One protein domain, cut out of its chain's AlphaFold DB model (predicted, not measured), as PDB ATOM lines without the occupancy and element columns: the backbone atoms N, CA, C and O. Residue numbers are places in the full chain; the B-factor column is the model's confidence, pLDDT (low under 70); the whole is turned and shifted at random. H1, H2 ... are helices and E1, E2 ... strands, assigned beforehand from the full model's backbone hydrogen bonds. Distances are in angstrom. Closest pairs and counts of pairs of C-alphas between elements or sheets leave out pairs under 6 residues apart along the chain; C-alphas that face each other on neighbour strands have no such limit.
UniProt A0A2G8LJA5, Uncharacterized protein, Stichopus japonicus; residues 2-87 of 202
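Overview. This is residues 2 to 87 of the 202 residues of an uncharacterized protein of Stichopus japonicus (UniProt A0A2G8LJA5). A short helix, H2, sits in the middle; H1 folds back beside it as a helical hairpin, and H4 crosses it on its other side. H3 runs nearly the way of H1 and meets H4 near that helix's end; the centres of H1, H2 and H3 make a triangle, and the short strand E1 lies beside the first part of H2. The printed part has 86 residues with four named helices and one named strand, in the order H1, H2, H3, E1, H4, and its class is mostly helix. It is compact, with a radius of gyration of the C-alphas of 12.4 A, and spans 39 by 29 by 24 A.

Arrangement. Begin with H1, residues 6 to 19, and H2, residues 23 to 31: they touch as a helical hairpin, at a shallow tilt of 31 degrees, opposite ways, and their closest C-alphas, those of Val 13 and Leu 26, are 6.1 A apart. Next look at H3, residues 36 to 51, which is near H1, with 11 pairs of C-alphas within 10 A. H2 and H3 are close but not clearly touching; their closest C-alphas, Ile 30 and Lys 39, are 6.2 A apart, and their tilt of 36 degrees is only just steep. E1, residues 58 to 61, pairs with no named strand; its closest C-alpha to H2 is that of Ile 61, 6.0 A from that of Asn 24. Last comes H4, residues 67 to 82, which touches H2 with its residues 69 to 76 alone, about perpendicular at 75 degrees, the closest C-alphas being Phe 31 and Ala 72 at 5.4 A. Residues 40 to 44 of H3 touch residues 79 to 80 of H4, at a steep tilt of 69 degrees, only just short of perpendicular, with C-alphas 43 and 80 closest at 6.4 A. Helix packing is mostly crossed, lines at a large angle, but only just. H1 is apart from E1 and from H4. Every O i to N i+4 pair is within hydrogen-bond range in H1, H2 and H4, and 11 of 12 are in H3.

Along the chain. Find C-alpha 6 at (154.976, 110.717, 151.359); from there H1 runs 19.8 A to Glu 19. H2 spans 12.1 A from Trp 23 to Phe 31. H3 starts at C-alpha 36, (159.100, 122.466, 150.017), and runs 23.2 A to Gly 51. E1 covers 9.9 A from Asn 58 to Ile 61. H4 runs 22.8 A from Lys 67 to C-alpha 82 at (169.258, 128.934, 145.954).

Size, cuts and confidence. The two C-alphas farthest apart, those of Phe 2 and Gln 53, are 39.2 A apart. The printed part has no cut, and no link is long. The mean pLDDT of the printed part is 76.5; look for values under 70 at residues 2 to 10, 12, 17 to 21 and 47 to 56.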
ATOM      1  N   PHE A   2     148.752 110.239 140.765       35.91
ATOM      2  CA  PHE A   2     149.098 109.125 141.655       35.91
ATOM      3  C   PHE A   2     149.783 109.706 142.889       35.91
ATOM      4  O   PHE A   2     150.952 110.080 142.833       35.91
ATOM      5  N   GLY A   3     149.029 109.844 143.980       42.78
ATOM      6  CA  GLY A   3     149.563 110.258 145.272       42.78
ATOM      7  C   GLY A   3     150.507 109.187 145.802       42.78
ATOM      8  O   GLY A   3     150.076 108.216 146.422       42.78
ATOM      9  N   MET A   4     151.802 109.333 145.530       51.75
ATOM     10  CA  MET A   4     152.820 108.543 146.209       51.75
ATOM     11  C   MET A   4     152.770 108.891 147.698       51.75
ATOM     12  O   MET A   4     152.909 110.051 148.077       51.75
ATOM     13  N   ASN A   5     152.545 107.886 148.548       66.25
ATOM     14  CA  ASN A   5     152.539 108.052 150.000       66.25
ATOM     15  C   ASN A   5     153.870 108.695 150.441       66.25
ATOM     16  O   ASN A   5     154.934 108.112 150.217       66.25
ATOM     17  N   HIS A   6     153.809 109.886 151.045       60.53
ATOM     18  CA  HIS A   6     154.976 110.717 151.359       60.53
ATOM     19  C   HIS A   6     156.054 109.980 152.168       60.53
ATOM     20  O   HIS A   6     157.239 110.197 151.941       60.53
ATOM     21  N   ALA A   7     155.675 109.039 153.039       63.84
ATOM     22  CA  ALA A   7     156.635 108.226 153.790       63.84
ATOM     23  C   ALA A   7     157.427 107.242 152.902       63.84
ATOM     24  O   ALA A   7     158.601 106.968 153.158       63.84
ATOM     25  N   ARG A   8     156.804 106.710 151.839       65.19
ATOM     26  CA  ARG A   8     157.474 105.832 150.862       65.19
ATOM     27  C   ARG A   8     158.409 106.634 149.959       65.19
ATOM     28  O   ARG A   8     159.498 106.150 149.662       65.19
ATOM     29  N   LEU A   9     158.003 107.849 149.583       68.62
ATOM     30  CA  LEU A   9     158.830 108.780 148.812       68.62
ATOM     31  C   LEU A   9     160.068 109.217 149.612       68.62
ATOM     32  O   LEU A   9     161.178 109.113 149.103       68.62
ATOM     33  N   ASP A  10     159.906 109.575 150.891       68.00
ATOM     34  CA  ASP A  10     161.021 109.950 151.778       68.00
ATOM     35  C   ASP A  10     162.053 108.812 151.924       68.00
ATOM     36  O   ASP A  10     163.264 109.043 151.872       68.00
ATOM     37  N   LYS A  11     161.591 107.562 152.080       72.00
ATOM     38  CA  LYS A  11     162.477 106.389 152.156       72.00
ATOM     39  C   LYS A  11     163.203 106.138 150.831       72.00
ATOM     40  O   LYS A  11     164.394 105.829 150.848       72.00
ATOM     41  N   ALA A  12     162.505 106.286 149.704       69.88
ATOM     42  CA  ALA A  12     163.093 106.137 148.377       69.88
ATOM     43  C   ALA A  12     164.173 107.196 148.126       69.88
ATOM     44  O   ALA A  12     165.291 106.837 147.778       69.88
ATOM     45  N   VAL A  13     163.888 108.474 148.399       71.00
ATOM     46  CA  VAL A  13     164.849 109.577 148.234       71.00
ATOM     47  C   VAL A  13     166.120 109.339 149.052       71.00
ATOM     48  O   VAL A  13     167.213 109.451 148.507       71.00
ATOM     49  N   LYS A  14     166.005 108.935 150.325       72.00
ATOM     50  CA  LYS A  14     167.179 108.625 151.164       72.00
ATOM     51  C   LYS A  14     168.005 107.448 150.630       72.00
ATOM     52  O   LYS A  14     169.229 107.532 150.624       72.00
ATOM     53  N   SER A  15     167.353 106.376 150.167       72.00
ATOM     54  CA  SER A  15     168.043 105.221 149.559       72.00
ATOM     55  C   SER A  15     168.773 105.628 148.280       72.00
ATOM     56  O   SER A  15     169.958 105.360 148.120       72.00
ATOM     57  N   LEU A  16     168.087 106.362 147.402       70.12
ATOM     58  CA  LEU A  16     168.620 106.830 146.124       70.12
ATOM     59  C   LEU A  16     169.797 107.796 146.298       70.12
ATOM     60  O   LEU A  16     170.777 107.709 145.557       70.12
ATOM     61  N   LEU A  17     169.718 108.678 147.297       69.75
ATOM     62  CA  LEU A  17     170.789 109.600 147.660       69.75
ATOM     63  C   LEU A  17     172.060 108.852 148.083       69.75
ATOM     64  O   LEU A  17     173.163 109.220 147.683       69.75
ATOM     65  N   HIS A  18     171.895 107.775 148.854       68.06
ATOM     66  CA  HIS A  18     172.995 106.918 149.284       68.06
ATOM     67  C   HIS A  18     173.551 106.073 148.126       68.06
ATOM     68  O   HIS A  18     174.756 105.847 148.035       68.06
ATOM     69  N   GLU A  19     172.694 105.566 147.241       66.06
ATOM     70  CA  GLU A  19     173.101 104.675 146.151       66.06
ATOM     71  C   GLU A  19     173.815 105.405 145.005       66.06
ATOM     72  O   GLU A  19     174.625 104.785 144.320       66.06
ATOM     73  N   GLN A  20     173.518 106.693 144.777       66.56
ATOM     74  CA  GLN A  20     174.121 107.554 143.739       66.56
ATOM     75  C   GLN A  20     174.104 106.976 142.304       66.56
ATOM     76  O   GLN A  20     174.897 107.380 141.452       66.56
ATOM     77  N   LYS A  21     173.210 106.022 142.007       65.25
ATOM     78  CA  LYS A  21     173.147 105.308 140.714       65.25
ATOM     79  C   LYS A  21     171.958 105.691 139.836       65.25
ATOM     80  O   LYS A  21     172.044 105.555 138.621       65.25
ATOM     81  N   MET A  22     170.871 106.187 140.427       76.50
ATOM     82  CA  MET A  22     169.603 106.472 139.739       76.50
ATOM     83  C   MET A  22     169.211 107.946 139.890       76.50
ATOM     84  O   MET A  22     168.155 108.283 140.425       76.50
ATOM     85  N   TRP A  23     170.091 108.833 139.435       80.00
ATOM     86  CA  TRP A  23     169.917 110.281 139.570       80.00
ATOM     87  C   TRP A  23     168.676 110.811 138.882       80.00
ATOM     88  O   TRP A  23     168.001 111.665 139.443       80.00
ATOM     89  N   ASN A  24     168.348 110.249 137.723       80.81
ATOM     90  CA  ASN A  24     167.120 110.567 137.025       80.81
ATOM     91  C   ASN A  24     165.895 110.376 137.944       80.81
ATOM     92  O   ASN A  24     165.170 111.319 138.248       80.81
ATOM     93  N   ASN A  25     165.738 109.178 138.512       80.94
ATOM     94  CA  ASN A  25     164.631 108.870 139.420       80.94
ATOM     95  C   ASN A  25     164.655 109.718 140.697       80.94
ATOM     96  O   ASN A  25     163.600 110.097 141.196       80.94
ATOM     97  N   LEU A  26     165.842 110.003 141.242       80.81
ATOM     98  CA  LEU A  26     165.986 110.851 142.424       80.81
ATOM     99  C   LEU A  26     165.487 112.275 142.149       80.81
ATOM    100  O   LEU A  26     164.736 112.817 142.954       80.81
ATOM    101  N   ILE A  27     165.866 112.853 141.010       83.31
ATOM    102  CA  ILE A  27     165.448 114.196 140.598       83.31
ATOM    103  C   ILE A  27     163.933 114.243 140.383       83.31
ATOM    104  O   ILE A  27     163.277 115.122 140.938       83.31
ATOM    105  N   ASP A  28     163.357 113.257 139.689       82.69
ATOM    106  CA  ASP A  28     161.900 113.150 139.532       82.69
ATOM    107  C   ASP A  28     161.182 113.011 140.884       82.69
ATOM    108  O   ASP A  28     160.146 113.638 141.115       82.69
ATOM    109  N   CYS A  29     161.736 112.218 141.811       82.06
ATOM    110  CA  CYS A  29     161.178 112.064 143.155       82.06
ATOM    111  C   CYS A  29     161.190 113.387 143.922       82.06
ATOM    112  O   CYS A  29     160.173 113.729 144.518       82.06
ATOM    113  N   ILE A  30     162.310 114.121 143.896       82.31
ATOM    114  CA  ILE A  30     162.453 115.432 144.546       82.31
ATOM    115  C   ILE A  30     161.462 116.432 143.942       82.31
ATOM    116  O   ILE A  30     160.785 117.144 144.683       82.31
ATOM    117  N   PHE A  31     161.337 116.458 142.614       85.25
ATOM    118  CA  PHE A  31     160.388 117.319 141.909       85.25
ATOM    119  C   PHE A  31     158.931 117.005 142.281       85.25
ATOM    120  O   PHE A  31     158.123 117.908 142.478       85.25
ATOM    121  N   GLY A  32     158.595 115.722 142.438       81.12
ATOM    122  CA  GLY A  32     157.265 115.276 142.859       81.12
ATOM    123  C   GLY A  32     156.916 115.558 144.329       81.12
ATOM    124  O   GLY A  32     155.775 115.316 144.731       81.12
ATOM    125  N   MET A  33     157.855 116.045 145.152       81.25
ATOM    126  CA  MET A  33     157.585 116.371 146.555       81.25
ATOM    127  C   MET A  33     156.799 117.678 146.678       81.25
ATOM    128  O   MET A  33     157.286 118.751 146.341       81.25
ATOM    129  N   SER A  34     155.604 117.606 147.268       79.12
ATOM    130  CA  SER A  34     154.800 118.795 147.590       79.12
ATOM    131  C   SER A  34     155.330 119.587 148.792       79.12
ATOM    132  O   SER A  34     155.028 120.769 148.932       79.12
ATOM    133  N   ASN A  35     156.112 118.953 149.674       83.69
ATOM    134  CA  ASN A  35     156.676 119.605 150.852       83.69
ATOM    135  C   ASN A  35     158.008 120.295 150.504       83.69
ATOM    136  O   ASN A  35     159.048 119.639 150.390       83.69
ATOM    137  N   LEU A  36     157.955 121.624 150.375       81.75
ATOM    138  CA  LEU A  36     159.100 122.466 150.017       81.75
ATOM    139  C   LEU A  36     160.208 122.459 151.076       81.75
ATOM    140  O   LEU A  36     161.379 122.382 150.717       81.75
ATOM    141  N   GLU A  37     159.867 122.477 152.367       82.94
ATOM    142  CA  GLU A  37     160.858 122.449 153.454       82.94
ATOM    143  C   GLU A  37     161.667 121.150 153.441       82.94
ATOM    144  O   GLU A  37     162.889 121.162 153.582       82.94
ATOM    145  N   LYS A  38     161.004 120.013 153.205       81.50
ATOM    146  CA  LYS A  38     161.674 118.715 153.079       81.50
ATOM    147  C   LYS A  38     162.555 118.647 151.843       81.50
ATOM    148  O   LYS A  38     163.684 118.173 151.942       81.50
ATOM    149  N   LYS A  39     162.057 119.121 150.696       83.88
ATOM    150  CA  LYS A  39     162.848 119.228 149.463       83.88
ATOM    151  C   LYS A  39     164.118 120.038 149.723       83.88
ATOM    152  O   LYS A  39     165.213 119.579 149.415       83.88
ATOM    153  N   GLN A  40     163.975 121.185 150.377       82.81
ATOM    154  CA  GLN A  40     165.082 122.056 150.742       82.81
ATOM    155  C   GLN A  40     166.074 121.375 151.697       82.81
ATOM    156  O   GLN A  40     167.282 121.454 151.490       82.81
ATOM    157  N   ALA A  41     165.583 120.649 152.703       84.44
ATOM    158  CA  ALA A  41     166.427 119.887 153.620       84.44
ATOM    159  C   ALA A  41     167.230 118.792 152.900       84.44
ATOM    160  O   ALA A  41     168.418 118.641 153.159       84.44
ATOM    161  N   ILE A  42     166.616 118.065 151.957       83.44
ATOM    162  CA  ILE A  42     167.307 117.054 151.142       83.44
ATOM    163  C   ILE A  42     168.426 117.697 150.320       83.44
ATOM    164  O   ILE A  42     169.537 117.172 150.309       83.44
ATOM    165  N   ILE A  43     168.143 118.825 149.661       84.69
ATOM    166  CA  ILE A  43     169.129 119.570 148.867       84.69
ATOM    167  C   ILE A  43     170.285 120.057 149.749       84.69
ATOM    168  O   ILE A  43     171.442 119.868 149.384       84.69
ATOM    169  N   ASN A  44     169.996 120.597 150.933       82.12
ATOM    170  CA  ASN A  44     171.024 121.043 151.877       82.12
ATOM    171  C   ASN A  44     171.895 119.880 152.372       82.12
ATOM    172  O   ASN A  44     173.117 120.004 152.403       82.12
ATOM    173  N   CYS A  45     171.297 118.720 152.664       78.44
ATOM    174  CA  CYS A  45     172.055 117.527 153.047       78.44
ATOM    175  C   CYS A  45     173.018 117.050 151.947       78.44
ATOM    176  O   CYS A  45     173.991 116.364 152.250       78.44
ATOM    177  N   MET A  46     172.789 117.399 150.673       75.56
ATOM    178  CA  MET A  46     173.743 117.081 149.604       75.56
ATOM    179  C   MET A  46     175.075 117.817 149.779       75.56
ATOM    180  O   MET A  46     176.112 117.259 149.423       75.56
ATOM    181  N   ASP A  47     175.059 119.040 150.323       68.75
ATOM    182  CA  ASP A  47     176.277 119.808 150.611       68.75
ATOM    183  C   ASP A  47     177.047 119.183 151.782       68.75
ATOM    184  O   ASP A  47     178.259 118.983 151.692       68.75
ATOM    185  N   ASP A  48     176.332 118.752 152.827       66.12
ATOM    186  CA  ASP A  48     176.919 118.061 153.981       66.12
ATOM    187  C   ASP A  48     177.601 116.747 153.571       66.12
ATOM    188  O   ASP A  48     178.728 116.460 153.983       66.12
ATOM    189  N   GLU A  49     176.954 115.948 152.715       65.25
ATOM    190  CA  GLU A  49     177.545 114.723 152.165       65.25
ATOM    191  C   GLU A  49     178.707 115.013 151.200       65.25
ATOM    192  O   GLU A  49     179.646 114.219 151.118       65.25
ATOM    193  N   ALA A  50     178.696 116.148 150.494       58.66
ATOM    194  CA  ALA A  50     179.815 116.589 149.660       58.66
ATOM    195  C   ALA A  50     181.016 117.091 150.488       58.66
ATOM    196  O   ALA A  50     182.156 116.978 150.033       58.66
ATOM    197  N   GLY A  51     180.768 117.623 151.689       53.44
ATOM    198  CA  GLY A  51     181.778 118.139 152.617       53.44
ATOM    199  C   GLY A  51     182.512 117.071 153.435       53.44
ATOM    200  O   GLY A  51     183.594 117.340 153.963       53.44
ATOM    201  N   LYS A  52     181.979 115.844 153.530       61.38
ATOM    202  CA  LYS A  52     182.639 114.729 154.235       61.38
ATOM    203  C   LYS A  52     183.915 114.280 153.516       61.38
ATOM    204  O   LYS A  52     184.012 114.296 152.290       61.38
ATOM    205  N   GLN A  53     184.906 113.813 154.274       40.75
ATOM    206  CA  GLN A  53     186.159 113.293 153.720       40.75
ATOM    207  C   GLN A  53     185.876 112.055 152.847       40.75
ATOM    208  O   GLN A  53     185.420 111.028 153.338       40.75
ATOM    209  N   GLY A  54     186.093 112.170 151.533       49.25
ATOM    210  CA  GLY A  54     185.720 111.132 150.558       49.25
ATOM    211  C   GLY A  54     184.291 111.247 150.005       49.25
ATOM    212  O   GLY A  54     183.965 110.549 149.045       49.25
ATOM    213  N   GLY A  55     183.487 112.174 150.529       54.19
ATOM    214  CA  GLY A  55     182.190 112.577 150.002       54.19
ATOM    215  C   GLY A  55     182.327 113.172 148.604       54.19
ATOM    216  O   GLY A  55     183.073 114.125 148.361       54.19
ATOM    217  N   LYS A  56     181.678 112.550 147.621       61.12
ATOM    218  CA  LYS A  56     181.706 112.993 146.226       61.12
ATOM    219  C   LYS A  56     180.289 112.971 145.695       61.12
ATOM    220  O   LYS A  56     179.820 111.922 145.272       61.12
ATOM    221  N   MET A  57     179.625 114.123 145.694       74.69
ATOM    222  CA  MET A  57     178.313 114.226 145.071       74.69
ATOM    223  C   MET A  57     178.473 114.247 143.549       74.69
ATOM    224  O   MET A  57     178.789 115.280 142.949       74.69
ATOM    225  N   ASN A  58     178.357 113.062 142.949       80.88
ATOM    226  CA  ASN A  58     178.503 112.842 141.517       80.88
ATOM    227  C   ASN A  58     177.128 112.574 140.918       80.88
ATOM    228  O   ASN A  58     176.558 111.516 141.165       80.88
ATOM    229  N   ILE A  59     176.633 113.503 140.111       84.06
ATOM    230  CA  ILE A  59     175.353 113.394 139.418       84.06
ATOM    231  C   ILE A  59     175.588 112.829 138.022       84.06
ATOM    232  O   ILE A  59     176.407 113.355 137.273       84.06
ATOM    233  N   ASN A  60     174.872 111.769 137.659       84.25
ATOM    234  CA  ASN A  60     174.937 111.171 136.325       84.25
ATOM    235  C   ASN A  60     173.547 111.180 135.693       84.25
ATOM    236  O   ASN A  60     172.704 110.363 136.060       84.25
ATOM    237  N   ILE A  61     173.313 112.106 134.767       86.31
ATOM    238  CA  ILE A  61     172.041 112.246 134.063       86.31
ATOM    239  C   ILE A  61     172.081 111.356 132.824       86.31
ATOM    240  O   ILE A  61     172.830 111.615 131.882       86.31
ATOM    241  N   GLN A  62     171.282 110.293 132.851       79.69
ATOM    242  CA  GLN A  62     171.167 109.339 131.750       79.69
ATOM    243  C   GLN A  62     170.138 109.788 130.717       79.69
ATOM    244  O   GLN A  62     170.405 109.652 129.533       79.69
ATOM    245  N   HIS A  63     169.007 110.338 131.173       80.81
ATOM    246  CA  HIS A  63     167.887 110.751 130.323       80.81
ATOM    247  C   HIS A  63     167.507 112.216 130.551       80.81
ATOM    248  O   HIS A  63     167.210 112.614 131.675       80.81
ATOM    249  N   LEU A  64     167.502 113.022 129.499       84.69
ATOM    250  CA  LEU A  64     167.158 114.445 129.506       84.69
ATOM    251  C   LEU A  64     166.213 114.825 128.351       84.69
ATOM    252  O   LEU A  64     165.521 115.840 128.424       84.69
ATOM    253  N   ASP A  65     166.133 113.982 127.324       81.88
ATOM    254  CA  ASP A  65     165.186 114.025 126.208       81.88
ATOM    255  C   ASP A  65     163.710 114.097 126.648       81.88
ATOM    256  O   ASP A  65     162.871 114.742 126.009       81.88
ATOM    257  N   ARG A  66     163.373 113.488 127.786       83.31
ATOM    258  CA  ARG A  66     162.027 113.518 128.361       83.31
ATOM    259  C   ARG A  66     161.713 114.897 128.936       83.31
ATOM    260  O   ARG A  66     162.283 115.311 129.943       83.31
ATOM    261  N   LYS A  67     160.684 115.556 128.385       85.12
ATOM    262  CA  LYS A  67     160.207 116.886 128.825       85.12
ATOM    263  C   LYS A  67     160.055 117.014 130.346       85.12
ATOM    264  O   LYS A  67     160.485 118.011 130.913       85.12
ATOM    265  N   HIS A  68     159.442 116.023 130.997       84.50
ATOM    266  CA  HIS A  68     159.260 116.031 132.453       84.50
ATOM    267  C   HIS A  68     160.598 116.100 133.194       84.50
ATOM    268  O   HIS A  68     160.765 116.893 134.112       84.50
ATOM    269  N   HIS A  69     161.560 115.320 132.722       85.56
ATOM    270  CA  HIS A  69     162.875 115.182 133.316       85.56
ATOM    271  C   HIS A  69     163.729 116.434 133.148       85.56
ATOM    272  O   HIS A  69     164.423 116.847 134.071       85.56
ATOM    273  N   ARG A  70     163.616 117.087 131.986       88.12
ATOM    274  CA  ARG A  70     164.213 118.402 131.751       88.12
ATOM    275  C   ARG A  70     163.714 119.425 132.768       88.12
ATOM    276  O   ARG A  70     164.527 120.110 133.372       88.12
ATOM    277  N   VAL A  71     162.399 119.487 132.991       89.25
ATOM    278  CA  VAL A  71     161.794 120.402 133.976       89.25
ATOM    279  C   VAL A  71     162.243 120.062 135.397       89.25
ATOM    280  O   VAL A  71     162.633 120.960 136.138       89.25
ATOM    281  N   ALA A  72     162.238 118.778 135.761       89.19
ATOM    282  CA  ALA A  72     162.678 118.326 137.075       89.19
ATOM    283  C   ALA A  72     164.163 118.649 137.326       89.19
ATOM    284  O   ALA A  72     164.519 119.106 138.409       89.19
ATOM    285  N   LEU A  73     165.028 118.485 136.319       91.81
ATOM    286  CA  LEU A  73     166.444 118.836 136.422       91.81
ATOM    287  C   LEU A  73     166.663 120.353 136.502       91.81
ATOM    288  O   LEU A  73     167.518 120.786 137.270       91.81
ATOM    289  N   THR A  74     165.898 121.164 135.760       93.06
ATOM    290  CA  THR A  74     165.930 122.630 135.896       93.06
ATOM    291  C   THR A  74     165.602 123.047 137.329       93.06
ATOM    292  O   THR A  74     166.407 123.721 137.967       93.06
ATOM    293  N   ASP A  75     164.475 122.574 137.863       90.81
ATOM    294  CA  ASP A  75     164.033 122.877 139.227       90.81
ATOM    295  C   ASP A  75     165.035 122.381 140.289       90.81
ATOM    296  O   ASP A  75     165.299 123.064 141.281       90.81
ATOM    297  N   PHE A  76     165.671 121.231 140.052       90.94
ATOM    298  CA  PHE A  76     166.768 120.746 140.883       90.94
ATOM    299  C   PHE A  76     167.986 121.686 140.861       90.94
ATOM    300  O   PHE A  76     168.517 122.026 141.919       90.94
ATOM    301  N   CYS A  77     168.430 122.133 139.680       92.00
ATOM    302  CA  CYS A  77     169.536 123.085 139.556       92.00
ATOM    303  C   CYS A  77     169.226 124.409 140.265       92.00
ATOM    304  O   CYS A  77     170.080 124.920 140.995       92.00
ATOM    305  N   ASP A  78     168.009 124.927 140.109       91.81
ATOM    306  CA  ASP A  78     167.557 126.158 140.758       91.81
ATOM    307  C   ASP A  78     167.541 126.017 142.283       91.81
ATOM    308  O   ASP A  78     168.055 126.886 142.992       91.81
ATOM    309  N   ALA A  79     167.057 124.882 142.798       89.62
ATOM    310  CA  ALA A  79     167.107 124.580 144.224       89.62
ATOM    311  C   ALA A  79     168.553 124.510 144.737       89.62
ATOM    312  O   ALA A  79     168.877 125.139 145.746       89.62
ATOM    313  N   CYS A  80     169.460 123.820 144.038       89.38
ATOM    314  CA  CYS A  80     170.877 123.788 144.413       89.38
ATOM    315  C   CYS A  80     171.506 125.191 144.426       89.38
ATOM    316  O   CYS A  80     172.244 125.512 145.358       89.38
ATOM    317  N   ASN A  81     171.195 126.036 143.438       89.81
ATOM    318  CA  ASN A  81     171.677 127.417 143.370       89.81
ATOM    319  C   ASN A  81     171.169 128.267 144.539       89.81
ATOM    320  O   ASN A  81     171.971 128.930 145.198       89.81
ATOM    321  N   ALA A  82     169.864 128.216 144.830       89.38
ATOM    322  CA  ALA A  82     169.258 128.934 145.954       89.38
ATOM    323  C   ALA A  82     169.896 128.536 147.297       89.38
ATOM    324  O   ALA A  82     170.101 129.370 148.178       89.38
ATOM    325  N   SER A  83     170.286 127.267 147.399       85.81
ATOM    326  CA  SER A  83     170.921 126.658 148.572       85.81
ATOM    327  C   SER A  83     172.440 126.829 148.613       85.81
ATOM    328  O   SER A  83     173.071 126.451 149.594       85.81
ATOM    329  N   LYS A  84     173.043 127.363 147.543       86.06
ATOM    330  CA  LYS A  84     174.499 127.467 147.347       86.06
ATOM    331  C   LYS A  84     175.246 126.127 147.456       86.06
ATOM    332  O   LYS A  84     176.434 126.121 147.778       86.06
ATOM    333  N   VAL A  85     174.571 125.019 147.143       83.94
ATOM    334  CA  VAL A  85     175.154 123.669 147.164       83.94
ATOM    335  C   VAL A  85     176.268 123.577 146.128       83.94
ATOM    336  O   VAL A  85     176.091 123.964 144.965       83.94
ATOM    337  N   LYS A  86     177.417 123.029 146.534       84.00
ATOM    338  CA  LYS A  86     178.553 122.801 145.635       84.00
ATOM    339  C   LYS A  86     178.617 121.339 145.235       84.00
ATOM    340  O   LYS A  86     179.038 120.468 145.993       84.00
ATOM    341  N   LEU A  87     178.254 121.070 143.990       84.69
ATOM    342  CA  LEU A  87     178.348 119.735 143.430       84.69
ATOM    343  C   LEU A  87     179.781 119.434 142.988       84.69
ATOM    344  O   LEU A  87     180.506 120.276 142.451       84.69
TER     345      LEU A  87